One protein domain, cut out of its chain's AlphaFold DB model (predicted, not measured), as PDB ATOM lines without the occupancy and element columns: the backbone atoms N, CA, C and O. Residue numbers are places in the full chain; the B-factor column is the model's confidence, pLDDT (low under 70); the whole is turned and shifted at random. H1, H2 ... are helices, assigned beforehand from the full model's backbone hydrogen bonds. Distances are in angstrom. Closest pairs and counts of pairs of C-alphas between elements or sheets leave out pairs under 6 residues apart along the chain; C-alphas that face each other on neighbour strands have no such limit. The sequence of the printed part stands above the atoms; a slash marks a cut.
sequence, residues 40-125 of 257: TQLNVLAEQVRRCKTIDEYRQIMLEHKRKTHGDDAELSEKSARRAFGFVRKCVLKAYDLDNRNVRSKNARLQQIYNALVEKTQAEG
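Overview. This is residues 40 to 125 of the 257 residues of an uncharacterized protein of Stappia sp. ES.058 (UniProt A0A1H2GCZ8). A long helix, H4, stands like a bar across one end of a loose body of three helices, with its last residues, 119 to 124, sticking out together with Gly 125, and residues 100 to 105 sticking out at its other end. In the body, the first residues of H2, 55 to 59, pack on H3 at residues 81 to 88, with H3 running on past them to residue 95, and short H1 sits between residues 85 to 92 of H3 and residues 110 to 114 of H4. The printed part has 86 residues with four named helices, in the order H1, H2, H3, H4, and no named strand; its class is all helix. It is loose, with a radius of gyration of the C-alphas of 15.2 A, and its C-alphas span 46 by 36 by 20 A, only just flat.

Arrangement. H4, residues 103 to 124, touches H1, residues 40 to 48, with its residues 110 to 114 alone. Their closest C-alphas are those of Leu 45 and Tyr 114, 6.5 A apart, and they run the same way at a steep tilt of 66 degrees. H1 also touches H3, residues 78 to 95, which meets it with residues 85 to 92 alone. The closest C-alphas there are those of Ala 46 and Val 92, 5.8 A apart, at a steep tilt of 44 degrees, the same way. H3 and H4 are close but not clearly touching: the closest C-alphas, of Leu 93 and Lys 106, are 7.5 A apart, and the lines are only just about perpendicular, at 72 degrees. H2, residues 55 to 70, touches H3 with its residues 55 to 59 alone. The closest C-alphas, of Ile 55 and Ala 84, are 5.5 A apart, and the two helices run opposite ways at a steep tilt of 46 degrees. H2 is close to H1 but not clearly touching, with the C-alphas of Asn 43 and Ile 55 closest at 6.2 A, and H2 and H4 are apart. Every O i to N i+4 pair is within hydrogen-bond range in H1, H2 and H4, and 13 of 14 are in H3.

Along the chain. H4 is 31.3 A long from first to last C-alpha and ends with C-alpha 124 at (-52.933, 52.829, 53.883). H3 is 26.2 A long and H2 21.8 A, with C-alpha 70 of H2 at (-29.448, 25.952, 24.338). H1 is 12.6 A long and begins with C-alpha 40 at (-49.306, 35.471, 43.694).

Size, cuts and confidence. The two C-alphas farthest apart are those of His 70 and Ala 123, at 47.8 A. The printed part has no cut, and its three links are short. The mean pLDDT of the printed part is 78.6; residues 40, 81, 99 to 101, 103 to 104 and 118 to 125 are under 70.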
ATOM      1  N   THR A  40     -48.994  34.052  43.476       65.81
ATOM      2  CA  THR A  40     -49.306  35.471  43.694       65.81
ATOM      3  C   THR A  40     -49.022  35.900  45.128       65.81
ATOM      4  O   THR A  40     -48.294  36.866  45.348       65.81
ATOM      5  N   GLN A  41     -49.514  35.146  46.117       70.62
ATOM      6  CA  GLN A  41     -49.256  35.424  47.536       70.62
ATOM      7  C   GLN A  41     -47.758  35.424  47.834       70.62
ATOM      8  O   GLN A  41     -47.253  36.267  48.572       70.62
ATOM      9  N   LEU A  42     -47.034  34.474  47.246       75.12
ATOM     10  CA  LEU A  42     -45.608  34.328  47.466       75.12
ATOM     11  C   LEU A  42     -44.789  35.440  46.790       75.12
ATOM     12  O   LEU A  42     -43.797  35.873  47.372       75.12
ATOM     13  N   ASN A  43     -45.212  35.932  45.622       74.12
ATOM     14  CA  ASN A  43     -44.625  37.105  44.971       74.12
ATOM     15  C   ASN A  43     -44.822  38.370  45.812       74.12
ATOM     16  O   ASN A  43     -43.837  39.040  46.102       74.12
ATOM     17  N   VAL A  44     -46.042  38.633  46.297       71.88
ATOM     18  CA  VAL A  44     -46.339  39.783  47.177       71.88
ATOM     19  C   VAL A  44     -45.474  39.746  48.441       71.88
ATOM     20  O   VAL A  44     -44.858  40.737  48.835       71.88
ATOM     21  N   LEU A  45     -45.361  38.571  49.065       80.00
ATOM     22  CA  LEU A  45     -44.504  38.377  50.234       80.00
ATOM     23  C   LEU A  45     -43.013  38.563  49.910       80.00
ATOM     24  O   LEU A  45     -42.277  39.079  50.753       80.00
ATOM     25  N   ALA A  46     -42.562  38.133  48.729       81.12
ATOM     26  CA  ALA A  46     -41.180  38.285  48.281       81.12
ATOM     27  C   ALA A  46     -40.827  39.746  47.978       81.12
ATOM     28  O   ALA A  46     -39.768  40.195  48.396       81.12
ATOM     29  N   GLU A  47     -41.713  40.502  47.332       78.94
ATOM     30  CA  GLU A  47     -41.514  41.932  47.055       78.94
ATOM     31  C   GLU A  47     -41.375  42.743  48.341       78.94
ATOM     32  O   GLU A  47     -40.491  43.601  48.457       78.94
ATOM     33  N   GLN A  48     -42.194  42.423  49.347       81.44
ATOM     34  CA  GLN A  48     -42.119  43.100  50.634       81.44
ATOM     35  C   GLN A  48     -40.787  42.837  51.342       81.44
ATOM     36  O   GLN A  48     -40.203  43.713  51.989       81.44
ATOM     37  N   VAL A  49     -40.252  41.630  51.178       82.00
ATOM     38  CA  VAL A  49     -38.927  41.278  51.665       82.00
ATOM     39  C   VAL A  49     -37.916  41.458  50.536       82.00
ATOM     40  O   VAL A  49     -37.443  40.477  49.978       82.00
ATOM     41  N   ARG A  50     -37.495  42.704  50.281       74.00
ATOM     42  CA  ARG A  50     -36.510  43.152  49.253       74.00
ATOM     43  C   ARG A  50     -35.238  42.297  49.034       74.00
ATOM     44  O   ARG A  50     -34.454  42.571  48.132       74.00
ATOM     45  N   ARG A  51     -34.964  41.309  49.890       80.75
ATOM     46  CA  ARG A  51     -33.887  40.311  49.777       80.75
ATOM     47  C   ARG A  51     -34.276  39.071  48.959       80.75
ATOM     48  O   ARG A  51     -33.392  38.285  48.626       80.75
ATOM     49  N   CYS A  52     -35.558  38.873  48.666       85.94
ATOM     50  CA  CYS A  52     -36.071  37.757  47.886       85.94
ATOM     51  C   CYS A  52     -36.494  38.234  46.499       85.94
ATOM     52  O   CYS A  52     -37.152  39.256  46.360       85.94
ATOM     53  N   LYS A  53     -36.104  37.474  45.476       88.00
ATOM     54  CA  LYS A  53     -36.617  37.660  44.117       88.00
ATOM     55  C   LYS A  53     -38.022  37.087  44.006       88.00
ATOM     56  O   LYS A  53     -38.325  36.110  44.696       88.00
ATOM     57  N   THR A  54     -38.837  37.638  43.115       82.88
ATOM     58  CA  THR A  54     -40.147  37.052  42.794       82.88
ATOM     59  C   THR A  54     -39.986  35.771  41.975       82.88
ATOM     60  O   THR A  54     -38.910  35.460  41.448       82.88
ATOM     61  N   ILE A  55     -41.056  34.985  41.870       74.06
ATOM     62  CA  ILE A  55     -41.093  33.768  41.052       74.06
ATOM     63  C   ILE A  55     -40.828  34.123  39.593       74.06
ATOM     64  O   ILE A  55     -40.073  33.411  38.930       74.06
ATOM     65  N   ASP A  56     -41.392  35.227  39.110       77.06
ATOM     66  CA  ASP A  56     -41.253  35.652  37.719       77.06
ATOM     67  C   ASP A  56     -39.840  36.140  37.420       77.06
ATOM     68  O   ASP A  56     -39.246  35.715  36.430       77.06
ATOM     69  N   GLU A  57     -39.234  36.915  38.322       80.69
ATOM     70  CA  GLU A  57     -37.816  37.269  38.218       80.69
ATOM     71  C   GLU A  57     -36.926  36.023  38.193       80.69
ATOM     72  O   GLU A  57     -35.988  35.926  37.400       80.69
ATOM     73  N   TYR A  58     -37.221  35.037  39.042       83.38
ATOM     74  CA  TYR A  58     -36.456  33.797  39.082       83.38
ATOM     75  C   TYR A  58     -36.642  32.968  37.804       83.38
ATOM     76  O   TYR A  58     -35.679  32.395  37.289       83.38
ATOM     77  N   ARG A  59     -37.861  32.920  37.254       81.94
ATOM     78  CA  ARG A  59     -38.150  32.301  35.953       81.94
ATOM     79  C   ARG A  59     -37.373  32.992  34.839       81.94
ATOM     80  O   ARG A  59     -36.724  32.293  34.069       81.94
ATOM     81  N   GLN A  60     -37.350  34.322  34.792       84.38
ATOM     82  CA  GLN A  60     -36.578  35.058  33.787       84.38
ATOM     83  C   GLN A  60     -35.081  34.741  33.871       84.38
ATOM     84  O   GLN A  60     -34.476  34.386  32.863       84.38
ATOM     85  N   ILE A  61     -34.502  34.728  35.075       84.62
ATOM     86  CA  ILE A  61     -33.087  34.364  35.273       84.62
ATOM     87  C   ILE A  61     -32.795  32.945  34.769       84.62
ATOM     88  O   ILE A  61     -31.789  32.706  34.097       84.62
ATOM     89  N   MET A  62     -33.669  31.980  35.076       83.25
ATOM     90  CA  MET A  62     -33.500  30.608  34.592       83.25
ATOM     91  C   MET A  62     -33.641  30.512  33.070       83.25
ATOM     92  O   MET A  62     -32.899  29.756  32.444       83.25
ATOM     93  N   LEU A  63     -34.583  31.252  32.481       84.44
ATOM     94  CA  LEU A  63     -34.813  31.281  31.040       84.44
ATOM     95  C   LEU A  63     -33.604  31.871  30.309       84.44
ATOM     96  O   LEU A  63     -33.110  31.258  29.369       84.44
ATOM     97  N   GLU A  64     -33.064  32.993  30.785       86.62
ATOM     98  CA  GLU A  64     -31.846  33.601  30.241       86.62
ATOM     99  C   GLU A  64     -30.650  32.648  30.299       86.62
ATOM    100  O   GLU A  64     -29.916  32.498  29.321       86.62
ATOM    101  N   HIS A  65     -30.451  31.964  31.429       86.62
ATOM    102  CA  HIS A  65     -29.371  30.987  31.559       86.62
ATOM    103  C   HIS A  65     -29.551  29.802  30.598       86.62
ATOM    104  O   HIS A  65     -28.582  29.306  30.013       86.62
ATOM    105  N   LYS A  66     -30.799  29.372  30.390       84.81
ATOM    106  CA  LYS A  66     -31.119  28.289  29.462       84.81
ATOM    107  C   LYS A  66     -30.895  28.712  28.012       84.81
ATOM    108  O   LYS A  66     -30.275  27.952  27.273       84.81
ATOM    109  N   ARG A  67     -31.304  29.926  27.637       88.56
ATOM    110  CA  ARG A  67     -31.079  30.495  26.300       88.56
ATOM    111  C   ARG A  67     -29.597  30.606  25.957       88.56
ATOM    112  O   ARG A  67     -29.186  30.191  24.881       88.56
ATOM    113  N   LYS A  68     -28.766  31.022  26.918       87.69
ATOM    114  CA  LYS A  68     -27.299  31.052  26.757       87.69
ATOM    115  C   LYS A  68     -26.679  29.679  26.478       87.69
ATOM    116  O   LYS A  68     -25.619  29.615  25.868       87.69
ATOM    117  N   THR A  69     -27.313  28.598  26.933       85.69
ATOM    118  CA  THR A  69     -26.782  27.230  26.812       85.69
ATOM    119  C   THR A  69     -27.401  26.450  25.644       85.69
ATOM    120  O   THR A  69     -26.757  25.565  25.090       85.69
ATOM    121  N   HIS A  70     -28.646  26.756  25.269       83.81
ATOM    122  CA  HIS A  70     -29.448  25.952  24.338       83.81
ATOM    123  C   HIS A  70     -30.056  26.742  23.164       83.81
ATOM    124  O   HIS A  70     -30.794  26.154  22.378       83.81
ATOM    125  N   GLY A  71     -29.747  28.035  23.027       84.75
ATOM    126  CA  GLY A  71     -30.282  28.908  21.978       84.75
ATOM    127  C   GLY A  71     -31.546  29.667  22.394       84.75
ATOM    128  O   GLY A  71     -32.176  29.359  23.407       84.75
ATOM    129  N   ASP A  72     -31.913  30.683  21.614       80.12
ATOM    130  CA  ASP A  72     -32.929  31.680  21.988       80.12
ATOM    131  C   ASP A  72     -34.357  31.115  22.116       80.12
ATOM    132  O   ASP A  72     -35.149  31.612  22.927       80.12
ATOM    133  N   ASP A  73     -34.646  30.011  21.424       80.19
ATOM    134  CA  ASP A  73     -35.936  29.304  21.454       80.19
ATOM    135  C   ASP A  73     -36.095  28.376  22.674       80.19
ATOM    136  O   ASP A  73     -37.076  27.644  22.804       80.19
ATOM    137  N   ALA A  74     -35.124  28.361  23.591       78.75
ATOM    138  CA  ALA A  74     -35.182  27.500  24.760       78.75
ATOM    139  C   ALA A  74     -36.296  27.929  25.732       78.75
ATOM    140  O   ALA A  74     -36.236  29.000  26.330       78.75
ATOM    141  N   GLU A  75     -37.256  27.039  25.983       79.75
ATOM    142  CA  GLU A  75     -38.331  27.249  26.961       79.75
ATOM    143  C   GLU A  75     -38.036  26.596  28.315       79.75
ATOM    144  O   GLU A  75     -37.305  25.604  28.417       79.75
ATOM    145  N   LEU A  76     -38.627  27.109  29.394       77.88
ATOM    146  CA  LEU A  76     -38.556  26.450  30.697       77.88
ATOM    147  C   LEU A  76     -39.507  25.257  30.748       77.88
ATOM    148  O   LEU A  76     -40.689  25.375  30.458       77.88
ATOM    149  N   SER A  77     -39.003  24.108  31.203       80.50
ATOM    150  CA  SER A  77     -39.883  22.977  31.493       80.50
ATOM    151  C   SER A  77     -40.748  23.274  32.715       80.50
ATOM    152  O   SER A  77     -40.329  23.986  33.631       80.50
ATOM    153  N   GLU A  78     -41.916  22.641  32.789       75.88
ATOM    154  CA  GLU A  78     -42.824  22.754  33.934       75.88
ATOM    155  C   GLU A  78     -42.126  22.406  35.264       75.88
ATOM    156  O   GLU A  78     -42.308  23.063  36.288       75.88
ATOM    157  N   LYS A  79     -41.214  21.425  35.241       79.56
ATOM    158  CA  LYS A  79     -40.380  21.059  36.396       79.56
ATOM    159  C   LYS A  79     -39.467  22.204  36.844       79.56
ATOM    160  O   LYS A  79     -39.278  22.394  38.046       79.56
ATOM    161  N   SER A  80     -38.897  22.959  35.908       73.31
ATOM    162  CA  SER A  80     -38.087  24.142  36.211       73.31
ATOM    163  C   SER A  80     -38.957  25.304  36.692       73.31
ATOM    164  O   SER A  80     -38.599  25.956  37.668       73.31
ATOM    165  N   ALA A  81     -40.139  25.502  36.103       66.94
ATOM    166  CA  ALA A  81     -41.103  26.502  36.559       66.94
ATOM    167  C   ALA A  81     -41.570  26.241  38.006       66.94
ATOM    168  O   ALA A  81     -41.592  27.166  38.816       66.94
ATOM    169  N   ARG A  82     -41.821  24.975  38.376       75.81
ATOM    170  CA  ARG A  82     -42.147  24.566  39.758       75.81
ATOM    171  C   ARG A  82     -40.977  24.742  40.734       75.81
ATOM    172  O   ARG A  82     -41.190  24.966  41.925       75.81
ATOM    173  N   ARG A  83     -39.723  24.666  40.263       83.31
ATOM    174  CA  ARG A  83     -38.545  24.938  41.110       83.31
ATOM    175  C   ARG A  83     -38.478  26.402  41.537       83.31
ATOM    176  O   ARG A  83     -38.093  26.639  42.680       83.31
ATOM    177  N   ALA A  84     -38.878  27.345  40.680       81.06
ATOM    178  CA  ALA A  84     -38.917  28.770  41.026       81.06
ATOM    179  C   ALA A  84     -39.763  29.014  42.281       81.06
ATOM    180  O   ALA A  84     -39.271  29.593  43.247       81.06
ATOM    181  N   PHE A  85     -40.973  28.447  42.320       81.88
ATOM    182  CA  PHE A  85     -41.845  28.505  43.492       81.88
ATOM    183  C   PHE A  85     -41.141  28.004  44.761       81.88
ATOM    184  O   PHE A  85     -41.128  28.674  45.791       81.88
ATOM    185  N   GLY A  86     -40.484  26.841  44.686       85.81
ATOM    186  CA  GLY A  86     -39.751  26.271  45.817       85.81
ATOM    187  C   GLY A  86     -38.591  27.146  46.314       85.81
ATOM    188  O   GLY A  86     -38.368  27.223  47.524       85.81
ATOM    189  N   PHE A  87     -37.862  27.805  45.409       88.50
ATOM    190  CA  PHE A  87     -36.758  28.705  45.755       88.50
ATOM    191  C   PHE A  87     -37.250  29.978  46.440       88.50
ATOM    192  O   PHE A  87     -36.763  30.311  47.524       88.50
ATOM    193  N   VAL A  88     -38.246  30.642  45.854       85.94
ATOM    194  CA  VAL A  88     -38.829  31.858  46.431       85.94
ATOM    195  C   VAL A  88     -39.464  31.544  47.781       85.94
ATOM    196  O   VAL A  88     -39.194  32.234  48.759       85.94
ATOM    197  N   ARG A  89     -40.187  30.424  47.890       88.69
ATOM    198  CA  ARG A  89     -40.806  29.979  49.143       88.69
ATOM    199  C   ARG A  89     -39.781  29.814  50.253       88.69
ATOM    200  O   ARG A  89     -40.007  30.280  51.363       88.69
ATOM    201  N   LYS A  90     -38.646  29.170  49.970       89.94
ATOM    202  CA  LYS A  90     -37.559  29.030  50.950       89.94
ATOM    203  C   LYS A  90     -36.977  30.384  51.356       89.94
ATOM    204  O   LYS A  90     -36.725  30.586  52.539       89.94
ATOM    205  N   CYS A  91     -36.782  31.293  50.402       90.19
ATOM    206  CA  CYS A  91     -36.286  32.636  50.695       90.19
ATOM    207  C   CYS A  91     -37.240  33.395  51.622       90.19
ATOM    208  O   CYS A  91     -36.822  33.876  52.672       90.19
ATOM    209  N   VAL A  92     -38.527  33.427  51.268       88.94
ATOM    210  CA  VAL A  92     -39.580  34.110  52.027       88.94
ATOM    211  C   VAL A  92     -39.722  33.513  53.427       88.94
ATOM    212  O   VAL A  92     -39.725  34.251  54.406       88.94
ATOM    213  N   LEU A  93     -39.749  32.181  53.555       90.25
ATOM    214  CA  LEU A  93     -39.797  31.515  54.863       90.25
ATOM    215  C   LEU A  93     -38.617  31.896  55.753       90.25
ATOM    216  O   LEU A  93     -38.819  32.197  56.925       90.25
ATOM    217  N   LYS A  94     -37.401  31.916  55.200       89.12
ATOM    218  CA  LYS A  94     -36.206  32.330  55.939       89.12
ATOM    219  C   LYS A  94     -36.280  33.799  56.347       89.12
ATOM    220  O   LYS A  94     -35.853  34.157  57.437       89.12
ATOM    221  N   ALA A  95     -36.799  34.653  55.474       88.44
ATOM    222  CA  ALA A  95     -36.850  36.080  55.732       88.44
ATOM    223  C   ALA A  95     -37.879  36.481  56.798       88.44
ATOM    224  O   ALA A  95     -37.650  37.452  57.513       88.44
ATOM    225  N   TYR A  96     -38.963  35.714  56.931       87.12
ATOM    226  CA  TYR A  96     -39.952  35.856  58.004       87.12
ATOM    227  C   TYR A  96     -39.651  34.983  59.239       87.12
ATOM    228  O   TYR A  96     -40.501  34.869  60.117       87.12
ATOM    229  N   ASP A  97     -38.468  34.364  59.308       86.06
ATOM    230  CA  ASP A  97     -38.026  33.493  60.411       86.06
ATOM    231  C   ASP A  97     -38.968  32.297  60.698       86.06
ATOM    232  O   ASP A  97     -39.205  31.880  61.830       86.06
ATOM    233  N   LEU A  98     -39.537  31.712  59.640       84.38
ATOM    234  CA  LEU A  98     -40.501  30.603  59.704       84.38
ATOM    235  C   LEU A  98     -39.855  29.235  59.417       84.38
ATOM    236  O   LEU A  98     -40.410  28.410  58.679       84.38
ATOM    237  N   ASP A  99     -38.671  28.961  59.973       67.50
ATOM    238  CA  ASP A  99     -37.855  27.797  59.578       67.50
ATOM    239  C   ASP A  99     -38.082  26.492  60.387       67.50
ATOM    240  O   ASP A  99     -37.352  25.513  60.251       67.50
ATOM    241  N   ASN A 100     -39.166  26.406  61.162       64.12
ATOM    242  CA  ASN A 100     -39.562  25.248  61.995       64.12
ATOM    243  C   ASN A 100     -40.072  24.008  61.197       64.12
ATOM    244  O   ASN A 100     -39.963  23.952  59.981       64.12
ATOM    245  N   ARG A 101     -40.531  22.908  61.828       58.75
ATOM    246  CA  ARG A 101     -40.606  21.584  61.140       58.75
ATOM    247  C   ARG A 101     -41.855  21.294  60.274       58.75
ATOM    248  O   ARG A 101     -41.766  20.425  59.413       58.75
ATOM    249  N   ASN A 102     -42.999  21.979  60.429       77.06
ATOM    250  CA  ASN A 102     -44.253  21.605  59.733       77.06
ATOM    251  C   ASN A 102     -44.601  22.518  58.532       77.06
ATOM    252  O   ASN A 102     -45.004  23.667  58.695       77.06
ATOM    253  N   VAL A 103     -44.524  21.967  57.315       68.31
ATOM    254  CA  VAL A 103     -44.775  22.642  56.022       68.31
ATOM    255  C   VAL A 103     -46.161  23.296  55.928       68.31
ATOM    256  O   VAL A 103     -46.251  24.422  55.438       68.31
ATOM    257  N   ARG A 104     -47.226  22.631  56.401       67.69
ATOM    258  CA  ARG A 104     -48.598  23.169  56.336       67.69
ATOM    259  C   ARG A 104     -48.759  24.365  57.272       67.69
ATOM    260  O   ARG A 104     -49.322  25.378  56.878       67.69
ATOM    261  N   SER A 105     -48.163  24.286  58.465       78.88
ATOM    262  CA  SER A 105     -48.151  25.403  59.420       78.88
ATOM    263  C   SER A 105     -47.366  26.617  58.904       78.88
ATOM    264  O   SER A 105     -47.788  27.750  59.109       78.88
ATOM    265  N   LYS A 106     -46.277  26.389  58.153       83.81
ATOM    266  CA  LYS A 106     -45.484  27.454  57.522       83.81
ATOM    267  C   LYS A 106     -46.281  28.230  56.485       83.81
ATOM    268  O   LYS A 106     -46.282  29.453  56.494       83.81
ATOM    269  N   ASN A 107     -46.953  27.509  55.590       83.06
ATOM    270  CA  ASN A 107     -47.750  28.134  54.540       83.06
ATOM    271  C   ASN A 107     -48.952  28.876  55.125       83.06
ATOM    272  O   ASN A 107     -49.201  30.004  54.724       83.06
ATOM    273  N   ALA A 108     -49.630  28.286  56.114       82.81
ATOM    274  CA  ALA A 108     -50.711  28.956  56.829       82.81
ATOM    275  C   ALA A 108     -50.221  30.252  57.495       82.81
ATOM    276  O   ALA A 108     -50.877  31.287  57.420       82.81
ATOM    277  N   ARG A 109     -49.021  30.237  58.088       85.06
ATOM    278  CA  ARG A 109     -48.430  31.437  58.681       85.06
ATOM    279  C   ARG A 109     -48.054  32.492  57.637       85.06
ATOM    280  O   ARG A 109     -48.271  33.672  57.884       85.06
ATOM    281  N   LEU A 110     -47.545  32.090  56.474       85.31
ATOM    282  CA  LEU A 110     -47.310  33.010  55.357       85.31
ATOM    283  C   LEU A 110     -48.614  33.608  54.815       85.31
ATOM    284  O   LEU A 110     -48.643  34.801  54.547       85.31
ATOM    285  N   GLN A 111     -49.694  32.827  54.717       80.75
ATOM    286  CA  GLN A 111     -51.020  33.336  54.347       80.75
ATOM    287  C   GLN A 111     -51.542  34.354  55.372       80.75
ATOM    288  O   GLN A 111     -52.074  35.385  54.985       80.75
ATOM    289  N   GLN A 112     -51.329  34.126  56.673       83.06
ATOM    290  CA  GLN A 112     -51.669  35.109  57.711       83.06
ATOM    291  C   GLN A 112     -50.868  36.408  57.570       83.06
ATOM    292  O   GLN A 112     -51.427  37.488  57.720       83.06
ATOM    293  N   ILE A 113     -49.565  36.318  57.281       83.31
ATOM    294  CA  ILE A 113     -48.720  37.499  57.045       83.31
ATOM    295  C   ILE A 113     -49.172  38.231  55.781       83.31
ATOM    296  O   ILE A 113     -49.249  39.455  55.788       83.31
ATOM    297  N   TYR A 114     -49.501  37.494  54.722       78.06
ATOM    298  CA  TYR A 114     -50.079  38.053  53.506       78.06
ATOM    299  C   TYR A 114     -51.378  38.801  53.827       78.06
ATOM    300  O   TYR A 114     -51.468  39.975  53.501       78.06
ATOM    301  N   ASN A 115     -52.319  38.191  54.551       78.69
ATOM    302  CA  ASN A 115     -53.566  38.850  54.950       78.69
ATOM    303  C   ASN A 115     -53.312  40.102  55.803       78.69
ATOM    304  O   ASN A 115     -53.936  41.125  55.566       78.69
ATOM    305  N   ALA A 116     -52.353  40.072  56.730       78.81
ATOM    306  CA  ALA A 116     -51.989  41.253  57.515       78.81
ATOM    307  C   ALA A 116     -51.359  42.368  56.655       78.81
ATOM    308  O   ALA A 116     -51.557  43.550  56.929       78.81
ATOM    309  N   LEU A 117     -50.597  42.012  55.612       73.75
ATOM    310  CA  LEU A 117     -50.110  42.974  54.620       73.75
ATOM    311  C   LEU A 117     -51.264  43.539  53.800       73.75
ATOM    312  O   LEU A 117     -51.302  44.746  53.613       73.75
ATOM    313  N   VAL A 118     -52.212  42.701  53.377       66.88
ATOM    314  CA  VAL A 118     -53.436  43.141  52.701       66.88
ATOM    315  C   VAL A 118     -54.189  44.144  53.569       66.88
ATOM    316  O   VAL A 118     -54.433  45.255  53.121       66.88
ATOM    317  N   GLU A 119     -54.478  43.803  54.823       67.81
ATOM    318  CA  GLU A 119     -55.168  44.678  55.777       67.81
ATOM    319  C   GLU A 119     -54.412  45.995  55.993       67.81
ATOM    320  O   GLU A 119     -55.014  47.067  56.012       67.81
ATOM    321  N   LYS A 120     -53.078  45.943  56.104       63.31
ATOM    322  CA  LYS A 120     -52.239  47.137  56.232       63.31
ATOM    323  C   LYS A 120     -52.275  48.003  54.970       63.31
ATOM    324  O   LYS A 120     -52.444  49.213  55.070       63.31
ATOM    325  N   THR A 121     -52.151  47.407  53.790       57.22
ATOM    326  CA  THR A 121     -52.207  48.116  52.505       57.22
ATOM    327  C   THR A 121     -53.601  48.700  52.251       57.22
ATOM    328  O   THR A 121     -53.716  49.832  51.792       57.22
ATOM    329  N   GLN A 122     -54.666  47.996  52.645       55.88
ATOM    330  CA  GLN A 122     -56.048  48.492  52.624       55.88
ATOM    331  C   GLN A 122     -56.305  49.596  53.670       55.88
ATOM    332  O   GLN A 122     -57.172  50.458  53.481       55.88
ATOM    333  N   ALA A 123     -55.556  49.602  54.776       51.56
ATOM    334  CA  ALA A 123     -55.572  50.682  55.759       51.56
ATOM    335  C   ALA A 123     -54.789  51.927  55.295       51.56
ATOM    336  O   ALA A 123     -55.112  53.031  55.732       51.56
ATOM    337  N   GLU A 124     -53.801  51.761  54.409       51.22
ATOM    338  CA  GLU A 124     -52.933  52.829  53.883       51.22
ATOM    339  C   GLU A 124     -53.420  53.430  52.543       51.22
ATOM    340  O   GLU A 124     -52.942  54.493  52.146       51.22
ATOM    341  N   GLY A 125     -54.389  52.808  51.860       51.25
ATOM    342  CA  GLY A 125     -55.011  53.352  50.645       51.25
ATOM    343  C   GLY A 125     -55.885  54.592  50.918       51.25
ATOM    344  O   GLY A 125     -56.593  54.642  51.929       51.25
TER     345      GLY A 125